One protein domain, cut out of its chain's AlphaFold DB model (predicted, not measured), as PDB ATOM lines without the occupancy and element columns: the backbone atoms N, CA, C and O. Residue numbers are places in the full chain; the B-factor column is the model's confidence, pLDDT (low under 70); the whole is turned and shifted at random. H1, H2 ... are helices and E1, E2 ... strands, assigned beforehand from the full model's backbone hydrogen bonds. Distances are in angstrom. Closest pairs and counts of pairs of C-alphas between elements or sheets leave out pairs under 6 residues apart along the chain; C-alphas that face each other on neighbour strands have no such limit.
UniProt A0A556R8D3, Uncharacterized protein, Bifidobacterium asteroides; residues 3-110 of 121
ATOM      1  N   ILE A   3      32.563  20.584 130.395       89.94
ATOM      2  CA  ILE A   3      31.388  20.315 129.568       89.94
ATOM      3  C   ILE A   3      31.784  20.599 128.131       89.94
ATOM      4  O   ILE A   3      32.147  21.729 127.806       89.94
ATOM      5  N   VAL A   4      31.689  19.587 127.277       89.88
ATOM      6  CA  VAL A   4      31.804  19.757 125.831       89.88
ATOM      7  C   VAL A   4      30.397  19.838 125.257       89.88
ATOM      8  O   VAL A   4      29.572  18.956 125.486       89.88
ATOM      9  N   ARG A   5      30.111  20.921 124.540       90.19
ATOM     10  CA  ARG A   5      28.859  21.138 123.820       90.19
ATOM     11  C   ARG A   5      29.126  21.059 122.333       90.19
ATOM     12  O   ARG A   5      29.979  21.781 121.833       90.19
ATOM     13  N   ILE A   6      28.359  20.228 121.648       89.62
ATOM     14  CA  ILE A   6      28.358  20.124 120.193       89.62
ATOM     15  C   ILE A   6      27.015  20.678 119.740       89.62
ATOM     16  O   ILE A   6      25.980  20.094 120.057       89.62
ATOM     17  N   ILE A   7      27.032  21.820 119.064       88.31
ATOM     18  CA  ILE A   7      25.819  22.521 118.636       88.31
ATOM     19  C   ILE A   7      25.857  22.743 117.140       88.31
ATOM     20  O   ILE A   7      26.915  22.989 116.569       88.31
ATOM     21  N   ASP A   8      24.703  22.686 116.491       80.31
ATOM     22  CA  ASP A   8      24.621  23.080 115.093       80.31
ATOM     23  C   ASP A   8      24.526  24.613 114.988       80.31
ATOM     24  O   ASP A   8      25.116  25.214 114.104       80.31
ATOM     25  N   SER A   9      23.866  25.298 115.920       81.06
ATOM     26  CA  SER A   9      23.679  26.751 115.887       81.06
ATOM     27  C   SER A   9      24.534  27.475 116.923       81.06
ATOM     28  O   SER A   9      24.322  27.234 118.108       81.06
ATOM     29  N   PRO A  10      25.365  28.475 116.561       77.94
ATOM     30  CA  PRO A  10      26.079  29.281 117.561       77.94
ATOM     31  C   PRO A  10      25.126  30.065 118.484       77.94
ATOM     32  O   PRO A  10      25.493  30.438 119.593       77.94
ATOM     33  N   ASN A  11      23.877  30.266 118.052       83.69
ATOM     34  CA  ASN A  11      22.841  30.965 118.813       83.69
ATOM     35  C   ASN A  11      22.066  30.052 119.785       83.69
ATOM     36  O   ASN A  11      21.081  30.485 120.385       83.69
ATOM     37  N   GLU A  12      22.445  28.777 119.917       85.06
ATOM     38  CA  GLU A  12      21.775  27.848 120.825       85.06
ATOM     39  C   GLU A  12      22.050  28.207 122.294       85.06
ATOM     40  O   GLU A  12      23.180  28.117 122.789       85.06
ATOM     41  N   ARG A  13      20.987  28.591 123.011       86.56
ATOM     42  CA  ARG A  13      21.059  29.003 124.416       86.56
ATOM     43  C   ARG A  13      21.408  27.829 125.328       86.56
ATOM     44  O   ARG A  13      20.774  26.780 125.269       86.56
ATOM     45  N   PHE A  14      22.348  28.056 126.243       88.38
ATOM     46  CA  PHE A  14      22.755  27.093 127.265       88.38
ATOM     47  C   PHE A  14      22.764  27.741 128.634       88.38
ATOM     48  O   PHE A  14      23.434  28.748 128.846       88.38
ATOM     49  N   HIS A  15      22.020  27.146 129.560       89.06
ATOM     50  CA  HIS A  15      21.891  27.647 130.917       89.06
ATOM     51  C   HIS A  15      22.401  26.592 131.890       89.06
ATOM     52  O   HIS A  15      21.864  25.490 131.967       89.06
ATOM     53  N   LEU A  16      23.427  26.953 132.656       89.94
ATOM     54  CA  LEU A  16      23.847  26.207 133.835       89.94
ATOM     55  C   LEU A  16      23.208  26.836 135.064       89.94
ATOM     56  O   LEU A  16      23.156  28.065 135.164       89.94
ATOM     57  N   SER A  17      22.754  26.019 136.014       89.31
ATOM     58  CA  SER A  17      22.306  26.565 137.295       89.31
ATOM     59  C   SER A  17      23.481  27.250 138.015       89.31
ATOM     60  O   SER A  17      24.640  26.867 137.798       89.31
ATOM     61  N   PRO A  18      23.220  28.248 138.880       88.50
ATOM     62  CA  PRO A  18      24.276  29.049 139.508       88.50
ATOM     63  C   PRO A  18      25.366  28.222 140.207       88.50
ATOM     64  O   PRO A  18      26.543  28.562 140.141       88.50
ATOM     65  N   LEU A  19      24.994  27.083 140.808       87.88
ATOM     66  CA  LEU A  19      25.915  26.180 141.509       87.88
ATOM     67  C   LEU A  19      26.995  25.565 140.602       87.88
ATOM     68  O   LEU A  19      28.069  25.208 141.092       87.88
ATOM     69  N   TYR A  20      26.721  25.431 139.302       87.88
ATOM     70  CA  TYR A  20      27.645  24.841 138.332       87.88
ATOM     71  C   TYR A  20      28.404  25.885 137.513       87.88
ATOM     72  O   TYR A  20      29.487  25.569 137.029       87.88
ATOM     73  N   GLN A  21      27.901  27.119 137.387       86.44
ATOM     74  CA  GLN A  21      28.549  28.169 136.586       86.44
ATOM     75  C   GLN A  21      29.976  28.480 137.057       86.44
ATOM     76  O   GLN A  21      30.870  28.637 136.234       86.44
ATOM     77  N   SER A  22      30.217  28.498 138.371       85.44
ATOM     78  CA  SER A  22      31.546  28.764 138.941       85.44
ATOM     79  C   SER A  22      32.499  27.562 138.903       85.44
ATOM     80  O   SER A  22      33.694  27.717 139.137       85.44
ATOM     81  N   LYS A  23      31.990  26.355 138.619       89.81
ATOM     82  CA  LYS A  23      32.745  25.086 138.685       89.81
ATOM     83  C   LYS A  23      32.927  24.411 137.323       89.81
ATOM     84  O   LYS A  23      33.701  23.449 137.206       89.81
ATOM     85  N   ALA A  24      32.181  24.854 136.314       90.06
ATOM     86  CA  ALA A  24      32.164  24.271 134.985       90.06
ATOM     87  C   ALA A  24      32.969  25.118 133.995       90.06
ATOM     88  O   ALA A  24      32.771  26.323 133.882       90.06
ATOM     89  N   ARG A  25      33.835  24.460 133.224       90.25
ATOM     90  CA  ARG A  25      34.421  25.014 132.002       90.25
ATOM     91  C   ARG A  25      33.638  24.463 130.821       90.25
ATOM     92  O   ARG A  25      33.519  23.244 130.694       90.25
ATOM     93  N   VAL A  26      33.085  25.345 129.995       89.12
ATOM     94  CA  VAL A  26      32.265  24.965 128.838       89.12
ATOM     95  C   VAL A  26      33.068  25.182 127.564       89.12
ATOM     96  O   VAL A  26      33.538  26.288 127.304       89.12
ATOM     97  N   PHE A  27      33.207  24.126 126.774       88.19
ATOM     98  CA  PHE A  27      33.835  24.133 125.461       88.19
ATOM     99  C   PHE A  27      32.746  23.912 124.418       88.19
ATOM    100  O   PHE A  27      32.067  22.890 124.454       88.19
ATOM    101  N   THR A  28      32.553  24.871 123.518       88.56
ATOM    102  CA  THR A  28      31.511  24.802 122.488       88.56
ATOM    103  C   THR A  28      32.147  24.537 121.130       88.56
ATOM    104  O   THR A  28      33.027  25.283 120.711       88.56
ATOM    105  N   LEU A  29      31.675  23.490 120.461       87.62
ATOM    106  CA  LEU A  29      32.032  23.059 119.113       87.62
ATOM    107  C   LEU A  29      30.825  23.313 118.213       87.62
ATOM    108  O   LEU A  29      29.710  22.915 118.567       87.62
ATOM    109  N   THR A  30      31.035  23.967 117.072       83.94
ATOM    110  CA  THR A  30      29.944  24.294 116.143       83.94
ATOM    111  C   THR A  30      30.005  23.391 114.921       83.94
ATOM    112  O   THR A  30      31.034  23.316 114.261       83.94
ATOM    113  N   THR A  31      28.886  22.743 114.592       78.25
ATOM    114  CA  THR A  31      28.789  21.773 113.491       78.25
ATOM    115  C   THR A  31      28.105  22.314 112.240       78.25
ATOM    116  O   THR A  31      27.711  21.561 111.349       78.25
ATOM    117  N   ARG A  32      27.962  23.639 112.115       66.81
ATOM    118  CA  ARG A  32      27.504  24.284 110.878       66.81
ATOM    119  C   ARG A  32      28.687  24.904 110.141       66.81
ATOM    120  O   ARG A  32      29.340  25.753 110.734       66.81
ATOM    121  N   PRO A  33      28.912  24.581 108.853       60.97
ATOM    122  CA  PRO A  33      28.169  23.666 107.966       60.97
ATOM    123  C   PRO A  33      28.732  22.220 107.923       60.97
ATOM    124  O   PRO A  33      28.723  21.583 106.868       60.97
ATOM    125  N   GLU A  34      29.270  21.697 109.032       73.44
ATOM    126  CA  GLU A  34      30.133  20.504 109.060       73.44
ATOM    127  C   GLU A  34      29.537  19.266 108.378       73.44
ATOM    128  O   GLU A  34      30.256  18.611 107.634       73.44
ATOM    129  N   ILE A  35      28.262  18.899 108.564       84.69
ATOM    130  CA  ILE A  35      27.789  17.612 108.013       84.69
ATOM    131  C   ILE A  35      27.903  17.554 106.477       84.69
ATOM    132  O   ILE A  35      28.361  16.545 105.934       84.69
ATOM    133  N   GLU A  36      27.559  18.631 105.771       91.31
ATOM    134  CA  GLU A  36      27.709  18.701 104.320       91.31
ATOM    135  C   GLU A  36      29.154  18.917 103.890       91.31
ATOM    136  O   GLU A  36      29.579  18.293 102.922       91.31
ATOM    137  N   ILE A  37      29.930  19.738 104.603       91.88
ATOM    138  CA  ILE A  37      31.346  19.927 104.261       91.88
ATOM    139  C   ILE A  37      32.129  18.624 104.402       91.88
ATOM    140  O   ILE A  37      32.906  18.279 103.516       91.88
ATOM    141  N   LEU A  38      31.896  17.866 105.473       93.00
ATOM    142  CA  LEU A  38      32.517  16.561 105.668       93.00
ATOM    143  C   LEU A  38      32.126  15.599 104.531       93.00
ATOM    144  O   LEU A  38      32.973  14.857 104.050       93.00
ATOM    145  N   ALA A  39      30.883  15.643 104.036       94.38
ATOM    146  CA  ALA A  39      30.490  14.857 102.862       94.38
ATOM    147  C   ALA A  39      31.224  15.313 101.589       94.38
ATOM    148  O   ALA A  39      31.755  14.490 100.856       94.38
ATOM    149  N   ILE A  40      31.335  16.623 101.355       95.44
ATOM    150  CA  ILE A  40      32.082  17.182 100.217       95.44
ATOM    151  C   ILE A  40      33.557  16.760 100.254       95.44
ATOM    152  O   ILE A  40      34.139  16.455  99.214       95.44
ATOM    153  N   ILE A  41      34.169  16.746 101.438       95.44
ATOM    154  CA  ILE A  41      35.551  16.297 101.633       95.44
ATOM    155  C   ILE A  41      35.672  14.793 101.383       95.44
ATOM    156  O   ILE A  41      36.568  14.393 100.642       95.44
ATOM    157  N   LYS A  42      34.759  13.984 101.938       95.62
ATOM    158  CA  LYS A  42      34.701  12.534 101.708       95.62
ATOM    159  C   LYS A  42      34.622  12.190 100.217       95.62
ATOM    160  O   LYS A  42      35.339  11.312  99.759       95.62
ATOM    161  N   GLU A  43      33.823  12.926  99.446       96.56
ATOM    162  CA  GLU A  43      33.705  12.748  97.990       96.56
ATOM    163  C   GLU A  43      34.892  13.340  97.191       96.56
ATOM    164  O   GLU A  43      34.841  13.427  95.965       96.56
ATOM    165  N   GLY A  44      35.953  13.826  97.851       96.06
ATOM    166  CA  GLY A  44      37.106  14.452  97.189       96.06
ATOM    167  C   GLY A  44      36.781  15.777  96.485       96.06
ATOM    168  O   GLY A  44      37.582  16.295  95.705       96.06
ATOM    169  N   ALA A  45      35.615  16.359  96.764       96.56
ATOM    170  CA  ALA A  45      35.043  17.465  96.007       96.56
ATOM    171  C   ALA A  45      35.256  18.842  96.658       96.56
ATOM    172  O   ALA A  45      34.737  19.837  96.154       96.56
ATOM    173  N   TYR A  46      36.036  18.937  97.742       94.44
ATOM    174  CA  TYR A  46      36.262  20.202  98.458       94.44
ATOM    175  C   TYR A  46      36.816  21.296  97.549       94.44
ATOM    176  O   TYR A  46      36.263  22.390  97.498       94.44
ATOM    177  N   ARG A  47      37.846  20.979  96.752       93.38
ATOM    178  CA  ARG A  47      38.401  21.931  95.784       93.38
ATOM    179  C   ARG A  47      37.351  22.339  94.752       93.38
ATOM    180  O   ARG A  47      37.229  23.518  94.461       93.38
ATOM    181  N   ALA A  48      36.580  21.397  94.212       95.06
ATOM    182  CA  ALA A  48      35.530  21.726  93.251       95.06
ATOM    183  C   ALA A  48      34.483  22.670  93.866       95.06
ATOM    184  O   ALA A  48      34.111  23.651  93.231       95.06
ATOM    185  N   TRP A  49      34.076  22.425  95.113       94.75
ATOM    186  CA  TRP A  49      33.151  23.286  95.846       94.75
ATOM    187  C   TRP A  49      33.709  24.695  96.069       94.75
ATOM    188  O   TRP A  49      33.020  25.659  95.748       94.75
ATOM    189  N   THR A  50      34.963  24.844  96.514       90.62
ATOM    190  CA  THR A  50      35.553  26.175  96.755       90.62
ATOM    191  C   THR A  50      35.733  27.008  95.483       90.62
ATOM    192  O   THR A  50      35.879  28.221  95.579       90.62
ATOM    193  N   HIS A  51      35.736  26.389  94.296       92.81
ATOM    194  CA  HIS A  51      35.791  27.108  93.014       92.81
ATOM    195  C   HIS A  51      34.407  27.577  92.536       92.81
ATOM    196  O   HIS A  51      34.326  28.414  91.636       92.81
ATOM    197  N   VAL A  52      33.313  27.062  93.109       89.38
ATOM    198  CA  VAL A  52      31.964  27.536  92.792       89.38
ATOM    199  C   VAL A  52      31.625  28.709  93.706       89.38
ATOM    200  O   VAL A  52      31.331  28.539  94.888       89.38
ATOM    201  N   ASN A  53      31.633  29.915  93.141       85.31
ATOM    202  CA  ASN A  53      31.292  31.127  93.883       85.31
ATOM    203  C   ASN A  53      29.887  31.040  94.500       85.31
ATOM    204  O   ASN A  53      28.916  30.715  93.819       85.31
ATOM    205  N   ASN A  54      29.786  31.408  95.781       86.06
ATOM    206  CA  ASN A  54      28.537  31.576  96.537       86.06
ATOM    207  C   ASN A  54      27.620  30.341  96.640       86.06
ATOM    208  O   ASN A  54      26.459  30.492  97.020       86.06
ATOM    209  N   MET A  55      28.106  29.127  96.359       92.75
ATOM    210  CA  MET A  55      27.293  27.915  96.508       92.75
ATOM    211  C   MET A  55      27.373  27.362  97.931       92.75
ATOM    212  O   MET A  55      28.454  27.051  98.441       92.75
ATOM    213  N   LYS A  56      26.220  27.176  98.580       92.00
ATOM    214  CA  LYS A  56      26.182  26.590  99.923       92.00
ATOM    215  C   LYS A  56      26.556  25.106  99.869       92.00
ATOM    216  O   LYS A  56      26.183  24.416  98.918       92.00
ATOM    217  N   PRO A  57      27.177  24.556 100.927       92.75
ATOM    218  CA  PRO A  57      27.497  23.128 101.006       92.75
ATOM    219  C   PRO A  57      26.291  22.216 100.751       92.75
ATOM    220  O   PRO A  57      26.382  21.235 100.021       92.75
ATOM    221  N   SER A  58      25.117  22.583 101.274       91.81
ATOM    222  CA  SER A  58      23.873  21.840 101.043       91.81
ATOM    223  C   SER A  58      23.421  21.833  99.583       91.81
ATOM    224  O   SER A  58      22.873  20.834  99.120       91.81
ATOM    225  N   GLU A  59      23.631  22.937  98.863       93.88
ATOM    226  CA  GLU A  59      23.295  23.046  97.440       93.88
ATOM    227  C   GLU A  59      24.268  22.200  96.620       93.88
ATOM    228  O   GLU A  59      23.839  21.387  95.805       93.88
ATOM    229  N   PHE A  60      25.566  22.290  96.919       96.00
ATOM    230  CA  PHE A  60      26.593  21.489  96.261       96.00
ATOM    231  C   PHE A  60      26.365  19.981  96.462       96.00
ATOM    232  O   PHE A  60      26.348  19.222  95.491       96.00
ATOM    233  N   CYS A  61      26.087  19.539  97.694       95.12
ATOM    234  CA  CYS A  61      25.730  18.149  97.988       95.12
ATOM    235  C   CYS A  61      24.529  17.677  97.164       95.12
ATOM    236  O   CYS A  61      24.553  16.586  96.598       95.12
ATOM    237  N   LYS A  62      23.476  18.494  97.065       94.19
ATOM    238  CA  LYS A  62      22.246  18.135  96.349       94.19
ATOM    239  C   LYS A  62      22.443  18.085  94.832       94.19
ATOM    240  O   LYS A  62      21.931  17.166  94.193       94.19
ATOM    241  N   GLU A  63      23.112  19.087  94.270       94.75
ATOM    242  CA  GLU A  63      23.152  19.342  92.825       94.75
ATOM    243  C   GLU A  63      24.371  18.744  92.132       94.75
ATOM    244  O   GLU A  63      24.258  18.297  90.995       94.75
ATOM    245  N   LYS A  64      25.531  18.737  92.799       95.94
ATOM    246  CA  LYS A  64      26.797  18.265  92.222       95.94
ATOM    247  C   LYS A  64      27.144  16.847  92.659       95.94
ATOM    248  O   LYS A  64      27.648  16.088  91.844       95.94
ATOM    249  N   LEU A  65      26.827  16.481  93.903       96.00
ATOM    250  CA  LEU A  65      27.114  15.144  94.448       96.00
ATOM    251  C   LEU A  65      25.899  14.201  94.449       96.00
ATOM    252  O   LEU A  65      26.030  13.020  94.743       96.00
ATOM    253  N   GLY A  66      24.691  14.700  94.161       95.62
ATOM    254  CA  GLY A  66      23.464  13.890  94.201       95.62
ATOM    255  C   GLY A  66      23.042  13.430  95.609       95.62
ATOM    256  O   GLY A  66      22.090  12.661  95.755       95.62
ATOM    257  N   LEU A  67      23.679  13.943  96.666       94.44
ATOM    258  CA  LEU A  67      23.485  13.584  98.074       94.44
ATOM    259  C   LEU A  67      22.257  14.276  98.691       94.44
ATOM    260  O   LEU A  67      22.328  14.965  99.710       94.44
ATOM    261  N   ARG A  68      21.078  14.075  98.095       92.44
ATOM    262  CA  ARG A  68      19.821  14.729  98.523       92.44
ATOM    263  C   ARG A  68      19.383  14.367  99.946       92.44
ATOM    264  O   ARG A  68      18.635  15.114 100.569       92.44
ATOM    265  N   LYS A  69      19.820  13.206 100.441       92.50
ATOM    266  CA  LYS A  69      19.437  12.645 101.743       92.50
ATOM    267  C   LYS A  69      20.521  12.815 102.811       92.50
ATOM    268  O   LYS A  69      20.388  12.221 103.870       92.50
ATOM    269  N   ILE A  70      21.549  13.644 102.583       89.56
ATOM    270  CA  ILE A  70      22.693  13.788 103.506       89.56
ATOM    271  C   ILE A  70      22.305  14.205 104.934       89.56
ATOM    272  O   ILE A  70      23.019  13.901 105.877       89.56
ATOM    273  N   LYS A  71      21.147  14.847 105.121       86.31
ATOM    274  CA  LYS A  71      20.613  15.211 106.447       86.31
ATOM    275  C   LYS A  71      19.788  14.107 107.117       86.31
ATOM    276  O   LYS A  71      19.405  14.243 108.273       86.31
ATOM    277  N   GLN A  72      19.445  13.043 106.393       92.06
ATOM    278  CA  GLN A  72      18.619  11.964 106.924       92.06
ATOM    279  C   GLN A  72      19.481  11.015 107.749       92.06
ATOM    280  O   GLN A  72      20.475  10.478 107.264       92.06
ATOM    281  N   TYR A  73      19.053  10.751 108.980       89.81
ATOM    282  CA  TYR A  73      19.772   9.881 109.904       89.81
ATOM    283  C   TYR A  73      20.085   8.495 109.321       89.81
ATOM    284  O   TYR A  73      21.219   8.030 109.400       89.81
ATOM    285  N   ALA A  74      19.094   7.856 108.689       93.31
ATOM    286  CA  ALA A  74      19.262   6.540 108.075       93.31
ATOM    287  C   ALA A  74      20.336   6.547 106.975       93.31
ATOM    288  O   ALA A  74      21.138   5.623 106.896       93.31
ATOM    289  N   PHE A  75      20.391   7.620 106.176       93.00
ATOM    290  CA  PHE A  75      21.427   7.797 105.163       93.00
ATOM    291  C   PHE A  75      22.802   7.965 105.814       93.00
ATOM    292  O   PHE A  75      23.727   7.242 105.467       93.00
ATOM    293  N   LEU A  76      22.930   8.868 106.791       90.44
ATOM    294  CA  LEU A  76      24.200   9.138 107.474       90.44
ATOM    295  C   LEU A  76      24.773   7.906 108.170       90.44
ATOM    296  O   LEU A  76      25.975   7.676 108.082       90.44
ATOM    297  N   ARG A  77      23.925   7.104 108.822       90.94
ATOM    298  CA  ARG A  77      24.341   5.879 109.513       90.94
ATOM    299  C   ARG A  77      24.991   4.872 108.564       90.94
ATOM    300  O   ARG A  77      25.941   4.209 108.956       90.94
ATOM    301  N   GLN A  78      24.492   4.763 107.333       92.69
ATOM    302  CA  GLN A  78      25.093   3.904 106.314       92.69
ATOM    303  C   GLN A  78      26.295   4.579 105.640       92.69
ATOM    304  O   GLN A  78      27.312   3.940 105.411       92.69
ATOM    305  N   TYR A  79      26.181   5.871 105.330       92.25
ATOM    306  CA  TYR A  79      27.188   6.643 104.604       92.25
ATOM    307  C   TYR A  79      28.463   6.909 105.421       92.25
ATOM    308  O   TYR A  79      29.520   7.132 104.840       92.25
ATOM    309  N   ARG A  80      28.382   6.892 106.757       88.00
ATOM    310  CA  ARG A  80      29.500   7.114 107.694       88.00
ATOM    311  C   ARG A  80      29.701   5.919 108.627       88.00
ATOM    312  O   ARG A  80      29.854   6.089 109.833       88.00
ATOM    313  N   ASN A  81      29.605   4.713 108.079       92.38
ATOM    314  CA  ASN A  81      29.785   3.481 108.843       92.38
ATOM    315  C   ASN A  81      31.263   3.135 109.113       92.38
ATOM    316  O   ASN A  81      31.522   2.271 109.944       92.38
ATOM    317  N   ASP A  82      32.202   3.811 108.449       93.69
ATOM    318  CA  ASP A  82      33.640   3.720 108.694       93.69
ATOM    319  C   ASP A  82      34.089   4.870 109.614       93.69
ATOM    320  O   ASP A  82      34.034   6.052 109.254       93.69
ATOM    321  N   ALA A  83      34.496   4.513 110.835       90.88
ATOM    322  CA  ALA A  83      34.948   5.470 111.837       90.88
ATOM    323  C   ALA A  83      36.310   6.090 111.482       90.88
ATOM    324  O   ALA A  83      36.501   7.288 111.698       90.88
ATOM    325  N   ASP A  84      37.226   5.320 110.891       92.06
ATOM    326  CA  ASP A  84      38.565   5.795 110.533       92.06
ATOM    327  C   ASP A  84      38.495   6.792 109.379       92.06
ATOM    328  O   ASP A  84      39.156   7.836 109.392       92.06
ATOM    329  N   GLU A  85      37.659   6.508 108.380       93.75
ATOM    330  CA  GLU A  85      37.377   7.443 107.295       93.75
ATOM    331  C   GLU A  85      36.761   8.741 107.833       93.75
ATOM    332  O   GLU A  85      37.194   9.832 107.455       93.75
ATOM    333  N   LEU A  86      35.803   8.647 108.763       91.75
ATOM    334  CA  LEU A  86      35.198   9.823 109.381       91.75
ATOM    335  C   LEU A  86      36.238  10.675 110.125       91.75
ATOM    336  O   LEU A  86      36.261  11.894 109.940       91.75
ATOM    337  N   CYS A  87      37.128  10.053 110.903       91.81
ATOM    338  CA  CYS A  87      38.233  10.742 111.574       91.81
ATOM    339  C   CYS A  87      39.153  11.452 110.570       91.81
ATOM    340  O   CYS A  87      39.455  12.635 110.738       91.81
ATOM    341  N   ARG A  88      39.541  10.780 109.474       93.19
ATOM    342  CA  ARG A  88      40.371  11.377 108.409       93.19
ATOM    343  C   ARG A  88      39.694  12.582 107.756       93.19
ATOM    344  O   ARG A  88      40.352  13.592 107.512       93.19
ATOM    345  N   VAL A  89      38.393  12.491 107.493       93.50
ATOM    346  CA  VAL A  89      37.595  13.565 106.886       93.50
ATOM    347  C   VAL A  89      37.470  14.771 107.825       93.50
ATOM    348  O   VAL A  89      37.622  15.908 107.376       93.50
ATOM    349  N   ILE A  90      37.252  14.549 109.127       91.56
ATOM    350  CA  ILE A  90      37.223  15.613 110.147       91.56
ATOM    351  C   ILE A  90      38.588  16.311 110.244       91.56
ATOM    352  O   ILE A  90      38.668  17.541 110.245       91.56
ATOM    353  N   GLU A  91      39.674  15.542 110.250       91.00
ATOM    354  CA  GLU A  91      41.039  16.072 110.233       91.00
ATOM    355  C   GLU A  91      41.336  16.887 108.969       91.00
ATOM    356  O   GLU A  91      41.937  17.964 109.023       91.00
ATOM    357  N   GLN A  92      40.881  16.411 107.812       92.38
ATOM    358  CA  GLN A  92      41.030  17.131 106.555       92.38
ATOM    359  C   GLN A  92      40.210  18.427 106.535       92.38
ATOM    360  O   GLN A  92      40.688  19.432 106.007       92.38
ATOM    361  N   TYR A  93      39.026  18.449 107.154       91.00
ATOM    362  CA  TYR A  93      38.269  19.685 107.340       91.00
ATOM    363  C   TYR A  93      39.058  20.703 108.163       91.00
ATOM    364  O   TYR A  93      39.203  21.843 107.724       91.00
ATOM    365  N   ARG A  94      39.666  20.275 109.281       88.94
ATOM    366  CA  ARG A  94      40.525  21.143 110.099       88.94
ATOM    367  C   ARG A  94      41.668  21.772 109.293       88.94
ATOM    368  O   ARG A  94      41.986  22.937 109.493       88.94
ATOM    369  N   ARG A  95      42.290  21.013 108.387       89.94
ATOM    370  CA  ARG A  95      43.402  21.505 107.549       89.94
ATOM    371  C   ARG A  95      42.950  22.482 106.465       89.94
ATOM    372  O   ARG A  95      43.682  23.409 106.137       89.94
ATOM    373  N   ASN A  96      41.778  22.244 105.886       87.50
ATOM    374  CA  ASN A  96      41.297  22.972 104.716       87.50
ATOM    375  C   ASN A  96      40.486  24.230 105.056       87.50
ATOM    376  O   ASN A  96      40.295  25.087 104.189       87.50
ATOM    377  N   HIS A  97      39.924  24.302 106.261       83.12
ATOM    378  CA  HIS A  97      39.014  25.366 106.661       83.12
ATOM    379  C   HIS A  97      39.739  26.451 107.457       83.12
ATOM    380  O   HIS A  97      40.462  26.178 108.413       83.12
ATOM    381  N   HIS A  98      39.503  27.706 107.081       81.31
ATOM    382  CA  HIS A  98      39.998  28.863 107.815       81.31
ATOM    383  C   HIS A  98      39.000  29.235 108.913       81.31
ATOM    384  O   HIS A  98      38.057  29.990 108.678       81.31
ATOM    385  N   PHE A  99      39.204  28.677 110.104       79.81
ATOM    386  CA  PHE A  99      38.397  28.987 111.283       79.81
ATOM    387  C   PHE A  99      38.576  30.444 111.710       79.81
ATOM    388  O   PHE A  99      39.690  30.974 111.710       79.81
ATOM    389  N   GLN A 100      37.473  31.089 112.083       76.88
ATOM    390  CA  GLN A 100      37.520  32.423 112.682       76.88
ATOM    391  C   GLN A 100      37.987  32.330 114.142       76.88
ATOM    392  O   GLN A 100      37.905  31.274 114.769       76.88
ATOM    393  N   ASN A 101      38.486  33.434 114.709       62.97
ATOM    394  CA  ASN A 101      39.059  33.440 116.059       62.97
ATOM    395  C   ASN A 101      38.114  32.800 117.100       62.97
ATOM    396  O   ASN A 101      37.013  33.300 117.330       62.97
ATOM    397  N   HIS A 102      38.608  31.757 117.782       74.25
ATOM    398  CA  HIS A 102      37.924  30.935 118.801       74.25
ATOM    399  C   HIS A 102      36.856  29.954 118.295       74.25
ATOM    400  O   HIS A 102      36.210  29.298 119.116       74.25
ATOM    401  N   GLU A 103      36.666  29.821 116.982       78.81
ATOM    402  CA  GLU A 103      35.831  28.764 116.422       78.81
ATOM    403  C   GLU A 103      36.521  27.407 116.599       78.81
ATOM    404  O   GLU A 103      37.677  27.224 116.221       78.81
ATOM    405  N   ARG A 104      35.793  26.465 117.198       81.88
ATOM    406  CA  ARG A 104      36.260  25.105 117.462       81.88
ATOM    407  C   ARG A 104      35.477  24.120 116.606       81.88
ATOM    408  O   ARG A 104      34.257  24.257 116.477       81.88
ATOM    409  N   CYS A 105      36.160  23.105 116.091       84.81
ATOM    410  CA  CYS A 105      35.577  22.054 115.254       84.81
ATOM    411  C   CYS A 105      35.756  20.668 115.874       84.81
ATOM    412  O   CYS A 105      36.532  20.492 116.816       84.81
ATOM    413  N   LEU A 106      35.081  19.662 115.310       87.88
ATOM    414  CA  LEU A 106      35.137  18.283 115.812       87.88
ATOM    415  C   LEU A 106      36.556  17.706 115.919       87.88
ATOM    416  O   LEU A 106      36.790  16.836 116.749       87.88
ATOM    417  N   ALA A 107      37.523  18.199 115.144       88.62
ATOM    418  CA  ALA A 107      38.903  17.728 115.238       88.62
ATOM    419  C   ALA A 107      39.545  17.996 116.615       88.62
ATOM    420  O   ALA A 107      40.463  17.284 117.008       88.62
ATOM    421  N   GLU A 108      39.061  18.979 117.385       85.44
ATOM    422  CA  GLU A 108      39.575  19.241 118.741       85.44
ATOM    423  C   GLU A 108      39.278  18.119 119.739       85.44
ATOM    424  O   GLU A 108      39.973  18.006 120.745       85.44
ATOM    425  N   ILE A 109      38.253  17.303 119.481       86.12
ATOM    426  CA  ILE A 109      37.877  16.183 120.355       86.12
ATOM    427  C   ILE A 109      38.375  14.832 119.844       86.12
ATOM    428  O   ILE A 109      38.104  13.818 120.476       86.12
ATOM    429  N   LEU A 110      39.100  14.808 118.720       85.88
ATOM    430  CA  LEU A 110      39.731  13.592 118.199       85.88
ATOM    431  C   LEU A 110      41.069  13.264 118.883       85.88
ATOM    432  O   LEU A 110      41.709  12.276 118.524       85.88
TER     433      LEU A 110
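Overview. This is residues 3 to 110 of the 121 residues of an uncharacterized protein of Bifidobacterium asteroides (UniProt A0A556R8D3). A cluster of short helices, H2 with H3, H4 and H6 packed on it, makes one end of the domain, and a narrow two-strand ribbon, E1 and E2, runs from it along the longest axis to the tip, residues 17 to 23 with H1, which sticks out. The small H7 folds back beside the ribbon's inner end, between E2 and H6, while H5 sits at the rim of the cluster without touching another helix. The printed part has 108 residues with two named strands and seven named helices, in the order E1, H1, E2, H2, H3, H4, H5, H6, H7; the class is mostly helix, and the sheet, in the order E1, E2, is parallel. The whole is only just loose, close to compact, with a radius of gyration of the C-alphas of 15.8 A, and it spans 50 by 30 by 23 A.

Arrangement. E1, residues 3 to 7, and E2, residues 25 to 30, are parallel neighbours at 20 degrees; N 5 and O 27 are 2.8 A apart and N 29 and O 5 are 2.8 A apart, both within hydrogen-bond range. With H1, residues 18 to 21, between them they form a strand-helix-strand unit, two parallel strands joined through a helix, with a right-handed crossover. The closest C-alphas of E2 and H7, residues 106 to 109, are those of Leu 29 and Leu 106, 6.6 A apart. H7 touches H6, residues 83 to 96, closest at the C-alphas of Glu 91 and Ala 107, 5.7 A. The hub is H2, residues 34 to 42, which touches three helices. H6 touches it with residues 89 to 93 alone, about perpendicular at 81 degrees, closest at the C-alphas of Leu 38 and Val 89, 6.0 A. H4, residues 57 to 63, touches H2 at a steep tilt of 57 degrees, the same way, closest at the C-alphas of Glu 36 and Pro 57, 5.5 A. H3, residues 46 to 51, and H2 only just touch, with 3 pairs of C-alphas within 8 A, and only at the corner; the closest are Ile 40 and Tyr 46, 5.4 A. H5, residues 73 to 79, is apart from H2, H4 and H6. In H2, H3, H4, H5 and H6 every O i to N i+4 pair is within hydrogen-bond range; H1 and H7 are too short for one.

Along the chain. E1 begins at C-alpha 3, (31.388, 20.315, 129.568). E2 is 16.5 A long and ends at C-alpha 30, (29.944, 24.294, 116.143). H6 is 19.9 A long and H2 11.8 A. H7 ends at C-alpha 109, (37.877, 16.183, 120.355).

Size, cuts and confidence. The C-alphas farthest apart, of Leu 19 and Lys 64, are 49.9 A apart. The printed part has no cut, and no link is long. Mean pLDDT of the printed part is 88.8; residues 32 to 33 and residue 101 are under 70.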